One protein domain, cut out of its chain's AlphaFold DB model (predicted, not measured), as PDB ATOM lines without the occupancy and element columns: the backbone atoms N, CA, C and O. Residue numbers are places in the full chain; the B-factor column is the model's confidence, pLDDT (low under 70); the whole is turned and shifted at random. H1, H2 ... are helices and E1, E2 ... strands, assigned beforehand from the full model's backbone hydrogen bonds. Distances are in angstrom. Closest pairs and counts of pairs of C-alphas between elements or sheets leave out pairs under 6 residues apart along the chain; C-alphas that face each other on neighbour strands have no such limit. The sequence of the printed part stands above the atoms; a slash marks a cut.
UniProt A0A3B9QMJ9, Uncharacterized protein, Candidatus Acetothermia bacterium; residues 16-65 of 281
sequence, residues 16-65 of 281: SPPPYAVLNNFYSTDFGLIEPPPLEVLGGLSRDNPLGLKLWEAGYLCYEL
ATOM      1  N   SER A  16     -15.297  19.829  30.427       89.62
ATOM      2  CA  SER A  16     -14.777  18.942  29.391       89.62
ATOM      3  C   SER A  16     -14.104  19.771  28.301       89.62
ATOM      4  O   SER A  16     -14.645  20.822  27.939       89.62
ATOM      5  N   PRO A  17     -12.991  19.289  27.718       93.12
ATOM      6  CA  PRO A  17     -12.302  18.022  28.027       93.12
ATOM      7  C   PRO A  17     -11.380  18.088  29.270       93.12
ATOM      8  O   PRO A  17     -10.969  19.178  29.658       93.12
ATOM      9  N   PRO A  18     -11.022  16.943  29.883       91.56
ATOM     10  CA  PRO A  18      -9.930  16.862  30.859       91.56
ATOM     11  C   PRO A  18      -8.537  16.994  30.196       91.56
ATOM     12  O   PRO A  18      -8.408  16.690  29.004       91.56
ATOM     13  N   PRO A  19      -7.479  17.381  30.940       95.31
ATOM     14  CA  PRO A  19      -7.495  17.725  32.363       95.31
ATOM     15  C   PRO A  19      -7.958  19.159  32.644       95.31
ATOM     16  O   PRO A  19      -7.692  20.068  31.857       95.31
ATOM     17  N   TYR A  20      -8.634  19.387  33.776       96.19
ATOM     18  CA  TYR A  20      -9.134  20.716  34.156       96.19
ATOM     19  C   TYR A  20      -8.963  21.049  35.640       96.19
ATOM     20  O   TYR A  20      -8.791  20.185  36.503       96.19
ATOM     21  N   ALA A  21      -9.049  22.346  35.930       95.94
ATOM     22  CA  ALA A  21      -9.121  22.890  37.275       95.94
ATOM     23  C   ALA A  21     -10.126  24.048  37.326       95.94
ATOM     24  O   ALA A  21     -10.182  24.863  36.411       95.94
ATOM     25  N   VAL A  22     -10.913  24.136  38.395       96.00
ATOM     26  CA  VAL A  22     -11.831  25.245  38.681       96.00
ATOM     27  C   VAL A  22     -11.396  25.887  39.991       96.00
ATOM     28  O   VAL A  22     -11.545  25.292  41.055       96.00
ATOM     29  N   LEU A  23     -10.838  27.089  39.910       95.19
ATOM     30  CA  LEU A  23     -10.100  27.738  40.993       95.19
ATOM     31  C   LEU A  23     -10.863  28.955  41.511       95.19
ATOM     32  O   LEU A  23     -11.536  29.640  40.740       95.19
ATOM     33  N   ASN A  24     -10.741  29.274  42.800       94.06
ATOM     34  CA  ASN A  24     -11.299  30.519  43.331       94.06
ATOM     35  C   ASN A  24     -10.631  31.754  42.710       94.06
ATOM     36  O   ASN A  24     -11.301  32.748  42.438       94.06
ATOM     37  N   ASN A  25      -9.326  31.671  42.460       93.25
ATOM     38  CA  ASN A  25      -8.532  32.701  41.814       93.25
ATOM     39  C   ASN A  25      -7.358  32.040  41.078       93.25
ATOM     40  O   ASN A  25      -6.540  31.336  41.674       93.25
ATOM     41  N   PHE A  26      -7.276  32.270  39.768       92.94
ATOM     42  CA  PHE A  26      -6.258  31.657  38.916       92.94
ATOM     43  C   PHE A  26      -4.831  32.095  39.283       92.94
ATOM     44  O   PHE A  26      -3.885  31.318  39.170       92.94
ATOM     45  N   TYR A  27      -4.672  33.341  39.736       88.81
ATOM     46  CA  TYR A  27      -3.362  33.948  39.997       88.81
ATOM     47  C   TYR A  27      -2.856  33.751  41.432       88.81
ATOM     48  O   TYR A  27      -1.699  34.058  41.712       88.81
ATOM     49  N   SER A  28      -3.728  33.325  42.345       89.88
ATOM     50  CA  SER A  28      -3.413  33.052  43.749       89.88
ATOM     51  C   SER A  28      -4.483  32.115  44.279       89.88
ATOM     52  O   SER A  28      -5.553  32.574  44.658       89.88
ATOM     53  N   THR A  29      -4.249  30.814  44.162       92.69
ATOM     54  CA  THR A  29      -5.258  29.802  44.480       92.69
ATOM     55  C   THR A  29      -5.243  29.442  45.961       92.69
ATOM     56  O   THR A  29      -4.213  28.997  46.451       92.69
ATOM     57  N   ASP A  30      -6.412  29.515  46.599       91.12
ATOM     58  CA  ASP A  30      -6.637  29.073  47.988       91.12
ATOM     59  C   ASP A  30      -7.494  27.800  48.029       91.12
ATOM     60  O   ASP A  30      -7.327  26.925  48.878       91.12
ATOM     61  N   PHE A  31      -8.434  27.673  47.086       92.56
ATOM     62  CA  PHE A  31      -9.251  26.474  46.932       92.56
ATOM     63  C   PHE A  31      -9.713  26.274  45.488       92.56
ATOM     64  O   PHE A  31      -9.840  27.212  44.697       92.56
ATOM     65  N   GLY A  32     -10.027  25.027  45.145       92.62
ATOM     66  CA  GLY A  32     -10.567  24.686  43.837       92.62
ATOM     67  C   GLY A  32     -10.936  23.214  43.703       92.62
ATOM     68  O   GLY A  32     -10.576  22.390  44.544       92.62
ATOM     69  N   LEU A  33     -11.657  22.896  42.629       94.62
ATOM     70  CA  LEU A  33     -11.802  21.531  42.133       94.62
ATOM     71  C   LEU A  33     -10.684  21.279  41.125       94.62
ATOM     72  O   LEU A  33     -10.528  22.053  40.184       94.62
ATOM     73  N   ILE A  34      -9.917  20.210  41.304       93.12
ATOM     74  CA  ILE A  34      -8.741  19.937  40.477       93.12
ATOM     75  C   ILE A  34      -8.753  18.453  40.129       93.12
ATOM     76  O   ILE A  34      -8.855  17.615  41.028       93.12
ATOM     77  N   GLU A  35      -8.653  18.121  38.842       93.38
ATOM     78  CA  GLU A  35      -8.332  16.744  38.468       93.38
ATOM     79  C   GLU A  35      -6.918  16.401  38.955       93.38
ATOM     80  O   GLU A  35      -6.027  17.233  38.801       93.38
ATOM     81  N   PRO A  36      -6.682  15.227  39.572       91.69
ATOM     82  CA  PRO A  36      -5.411  14.936  40.231       91.69
ATOM     83  C   PRO A  36      -4.184  15.231  39.345       91.69
ATOM     84  O   PRO A  36      -3.984  14.544  38.338       91.69
ATOM     85  N   PRO A  37      -3.348  16.226  39.706       89.06
ATOM     86  CA  PRO A  37      -2.201  16.595  38.895       89.06
ATOM     87  C   PRO A  37      -1.048  15.599  39.029       89.06
ATOM     88  O   PRO A  37      -0.929  14.928  40.060       89.06
ATOM     89  N   PRO A  38      -0.163  15.518  38.016       87.56
ATOM     90  CA  PRO A  38       1.087  14.778  38.135       87.56
ATOM     91  C   PRO A  38       1.890  15.244  39.357       87.56
ATOM     92  O   PRO A  38       1.895  16.433  39.699       87.56
ATOM     93  N   LEU A  39       2.592  14.316  40.014       88.56
ATOM     94  CA  LEU A  39       3.361  14.607  41.231       88.56
ATOM     95  C   LEU A  39       4.450  15.658  40.994       88.56
ATOM     96  O   LEU A  39       4.804  16.383  41.917       88.56
ATOM     97  N   GLU A  40       4.951  15.777  39.767       88.88
ATOM     98  CA  GLU A  40       5.950  16.763  39.361       88.88
ATOM     99  C   GLU A  40       5.415  18.195  39.478       88.88
ATOM    100  O   GLU A  40       6.144  19.098  39.891       88.88
ATOM    101  N   VAL A  41       4.129  18.400  39.165       87.06
ATOM    102  CA  VAL A  41       3.462  19.702  39.303       87.06
ATOM    103  C   VAL A  41       3.370  20.077  40.778       87.06
ATOM    104  O   VAL A  41       3.708  21.199  41.147       87.06
ATOM    105  N   LEU A  42       2.972  19.127  41.630       86.31
ATOM    106  CA  LEU A  42       2.843  19.350  43.073       86.31
ATOM    107  C   LEU A  42       4.202  19.510  43.764       86.31
ATOM    108  O   LEU A  42       4.354  20.368  44.628       86.31
ATOM    109  N   GLY A  43       5.201  18.721  43.372       85.69
ATOM    110  CA  GLY A  43       6.537  18.735  43.969       85.69
ATOM    111  C   GLY A  43       7.300  20.045  43.751       85.69
ATOM    112  O   GLY A  43       8.209  20.353  44.518       85.69
ATOM    113  N   GLY A  44       6.926  20.833  42.737       82.50
ATOM    114  CA  GLY A  44       7.497  22.155  42.467       82.50
ATOM    115  C   GLY A  44       6.864  23.309  43.254       82.50
ATOM    116  O   GLY A  44       7.325  24.447  43.137       82.50
ATOM    117  N   LEU A  45       5.808  23.055  44.033       86.31
ATOM    118  CA  LEU A  45       5.081  24.084  44.774       86.31
ATOM    119  C   LEU A  45       5.676  24.272  46.172       86.31
ATOM    120  O   LEU A  45       5.674  23.366  46.999       86.31
ATOM    121  N   SER A  46       6.146  25.484  46.467       84.06
ATOM    122  CA  SER A  46       6.499  25.887  47.837       84.06
ATOM    123  C   SER A  46       5.305  26.443  48.621       84.06
ATOM    124  O   SER A  46       5.373  26.549  49.845       84.06
ATOM    125  N   ARG A  47       4.237  26.823  47.907       85.44
ATOM    126  CA  ARG A  47       2.944  27.331  48.387       85.44
ATOM    127  C   ARG A  47       1.860  26.988  47.362       85.44
ATOM    128  O   ARG A  47       2.177  26.628  46.231       85.44
ATOM    129  N   ASP A  48       0.611  27.150  47.755       82.69
ATOM    130  CA  ASP A  48      -0.602  27.006  46.943       82.69
ATOM    131  C   ASP A  48      -0.807  28.124  45.910       82.69
ATOM    132  O   ASP A  48      -1.215  27.827  44.791       82.69
ATOM    133  N   ASN A  49      -0.441  29.377  46.205       87.31
ATOM    134  CA  ASN A  49      -0.671  30.520  45.301       87.31
ATOM    135  C   ASN A  49      -0.357  30.277  43.802       87.31
ATOM    136  O   ASN A  49      -1.197  30.621  42.968       87.31
ATOM    137  N   PRO A  50       0.804  29.708  43.401       89.81
ATOM    138  CA  PRO A  50       1.128  29.497  41.988       89.81
ATOM    139  C   PRO A  50       0.444  28.276  41.344       89.81
ATOM    140  O   PRO A  50       0.717  27.995  40.175       89.81
ATOM    141  N   LEU A  51      -0.420  27.549  42.061       92.62
ATOM    142  CA  LEU A  51      -1.046  26.308  41.596       92.62
ATOM    143  C   LEU A  51      -1.778  26.481  40.262       92.62
ATOM    144  O   LEU A  51      -1.538  25.698  39.348       92.62
ATOM    145  N   GLY A  52      -2.601  27.522  40.106       93.38
ATOM    146  CA  GLY A  52      -3.325  27.762  38.853       93.38
ATOM    147  C   GLY A  52      -2.410  27.936  37.641       93.38
ATOM    148  O   GLY A  52      -2.618  27.298  36.608       93.38
ATOM    149  N   LEU A  53      -1.338  28.720  37.785       92.31
ATOM    150  CA  LEU A  53      -0.343  28.891  36.726       92.31
ATOM    151  C   LEU A  53       0.386  27.576  36.419       92.31
ATOM    152  O   LEU A  53       0.569  27.239  35.254       92.31
ATOM    153  N   LYS A  54       0.765  26.814  37.451       93.88
ATOM    154  CA  LYS A  54       1.481  25.538  37.298       93.88
ATOM    155  C   LYS A  54       0.631  24.463  36.625       93.88
ATOM    156  O   LYS A  54       1.142  23.709  35.803       93.88
ATOM    157  N   LEU A  55      -0.664  24.419  36.927       95.31
ATOM    158  CA  LEU A  55      -1.619  23.540  36.254       95.31
ATOM    159  C   LEU A  55      -1.791  23.938  34.787       95.31
ATOM    160  O   LEU A  55      -1.748  23.076  33.909       95.31
ATOM    161  N   TRP A  56      -1.923  25.234  34.502       95.44
ATOM    162  CA  TRP A  56      -2.005  25.733  33.129       95.44
ATOM    163  C   TRP A  56      -0.746  25.401  32.312       95.44
ATOM    164  O   TRP A  56      -0.859  24.907  31.192       95.44
ATOM    165  N   GLU A  57       0.447  25.580  32.890       94.69
ATOM    166  CA  GLU A  57       1.724  25.170  32.281       94.69
ATOM    167  C   GLU A  57       1.776  23.655  32.000       94.69
ATOM    168  O   GLU A  57       2.386  23.230  31.021       94.69
ATOM    169  N   ALA A  58       1.102  22.846  32.823       94.25
ATOM    170  CA  ALA A  58       0.967  21.399  32.650       94.25
ATOM    171  C   ALA A  58      -0.169  20.984  31.687       94.25
ATOM    172  O   ALA A  58      -0.435  19.792  31.537       94.25
ATOM    173  N   GLY A  59      -0.840  21.939  31.031       95.38
ATOM    174  CA  GLY A  59      -1.875  21.679  30.027       95.38
ATOM    175  C   GLY A  59      -3.304  21.575  30.564       95.38
ATOM    176  O   GLY A  59      -4.187  21.137  29.829       95.38
ATOM    177  N   TYR A  60      -3.559  21.975  31.814       96.69
ATOM    178  CA  TYR A  60      -4.910  21.985  32.377       96.69
ATOM    179  C   TYR A  60      -5.756  23.116  31.789       96.69
ATOM    180  O   TYR A  60      -5.330  24.275  31.736       96.69
ATOM    181  N   LEU A  61      -7.013  22.812  31.467       96.81
ATOM    182  CA  LEU A  61      -8.040  23.831  31.268       96.81
ATOM    183  C   LEU A  61      -8.397  24.457  32.619       96.81
ATOM    184  O   LEU A  61      -9.092  23.858  33.440       96.81
ATOM    185  N   CYS A  62      -7.889  25.662  32.861       96.06
ATOM    186  CA  CYS A  62      -8.096  26.378  34.114       96.06
ATOM    187  C   CYS A  62      -9.276  27.347  33.994       96.06
ATOM    188  O   CYS A  62      -9.242  28.303  33.218       96.06
ATOM    189  N   TYR A  63     -10.306  27.108  34.794       95.44
ATOM    190  CA  TYR A  63     -11.470  27.963  34.967       95.44
ATOM    191  C   TYR A  63     -11.357  28.713  36.289       95.44
ATOM    192  O   TYR A  63     -10.822  28.199  37.272       95.44
ATOM    193  N   GLU A  64     -11.913  29.917  36.331       94.06
ATOM    194  CA  GLU A  64     -12.000  30.708  37.552       94.06
ATOM    195  C   GLU A  64     -13.462  30.842  37.979       94.06
ATOM    196  O   GLU A  64     -14.348  31.086  37.153       94.06
ATOM    197  N   LEU A  65     -13.722  30.675  39.275       93.50
ATOM    198  CA  LEU A  65     -15.015  30.990  39.862       93.50
ATOM    199  C   LEU A  65     -15.318  32.479  39.703       93.50
ATOM    200  O   LEU A  65     -14.426  33.323  39.664       93.50
TER     201      LEU A  65
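Overview. This is residues 16 to 65 of the 281 residues of an uncharacterized protein of Candidatus Acetothermia bacterium (UniProt A0A3B9QMJ9). A small wall of three short strands, E2, E1 and E3, has the short helix H2 over one face, while its other face is bare of named helices. A still shorter helix, H1, lies farther out from the sheet, close to H2, on a loop that leaves E2 through residues 35 to 38 and comes back to H2 through residues 44 to 50. The printed part has 50 residues with three named strands and two named helices, in the chain order E1, E2, H1, H2, E3; the sheet runs E2, E1, E3 and is mixed. The class is mixed, helices and strands, with 23 residues, under half, in named elements. The whole is compact, with a radius of gyration of the C-alphas of 9.6 A and spans of 28 by 20 by 15 A.

Along the chain. In the sheet, E1 is residues 20 to 23, 9.8 A long, and its C-alpha 20 is at (-9.134, 20.716, 34.156). E3 is residues 61 to 64, 10.1 A long, ending with C-alpha 64 at (-12.000, 30.708, 37.552). E2 is residues 32 to 34, 6.1 A long. H2 is residues 51 to 57, 9.8 A long, beginning with C-alpha 51 at (-1.046, 26.308, 41.596). H1 is residues 39 to 43, 5.9 A long.

Arrangement. E1 is the inner strand, and E2 and E3 are the edge strands. E1 and E3 are parallel, at 17 degrees, with N 21 and O 61 at 2.9 A and N 63 and O 21 at 2.8 A, within hydrogen-bond range. E1 and E2 form a hairpin, antiparallel at 169 degrees, with N 22 and O 33 at 2.8 A and N 33 and O 22 at 2.9 A, within hydrogen-bond range. H2 is on the sheet at a height of 8.9 A over it. It lies over E1 and, only just, over E3, on which 3 of its C-alphas fall. Its line stands at 31 degrees to that of E1 on the local plane, only just slantwise to the strands. The closest C-alphas of H2 and E3 are those of Trp 56 and Cys 62, 6.2 A apart; those of H2 and E1 are Gly 52 and Leu 23, 7.1 A apart. H1 is not on the sheet, and it is apart from E1 and E3. H1 and H2 are close but not clearly touching, with the C-alphas of Val 41 and Lys 54 closest at 6.5 A. In H1 and H2 every O i to N i+4 pair is within hydrogen-bond range.

Size, cuts and confidence. The two C-alphas farthest apart are those of Ser 16 and Ser 46, at 29.0 A. The printed part has no cut. The links E2 to H1 and H2 to E3 are tight, E1 to E2 and H1 to H2 are short, and no link is long. The mean pLDDT of the printed part is 91.7, and no printed residue is under 70.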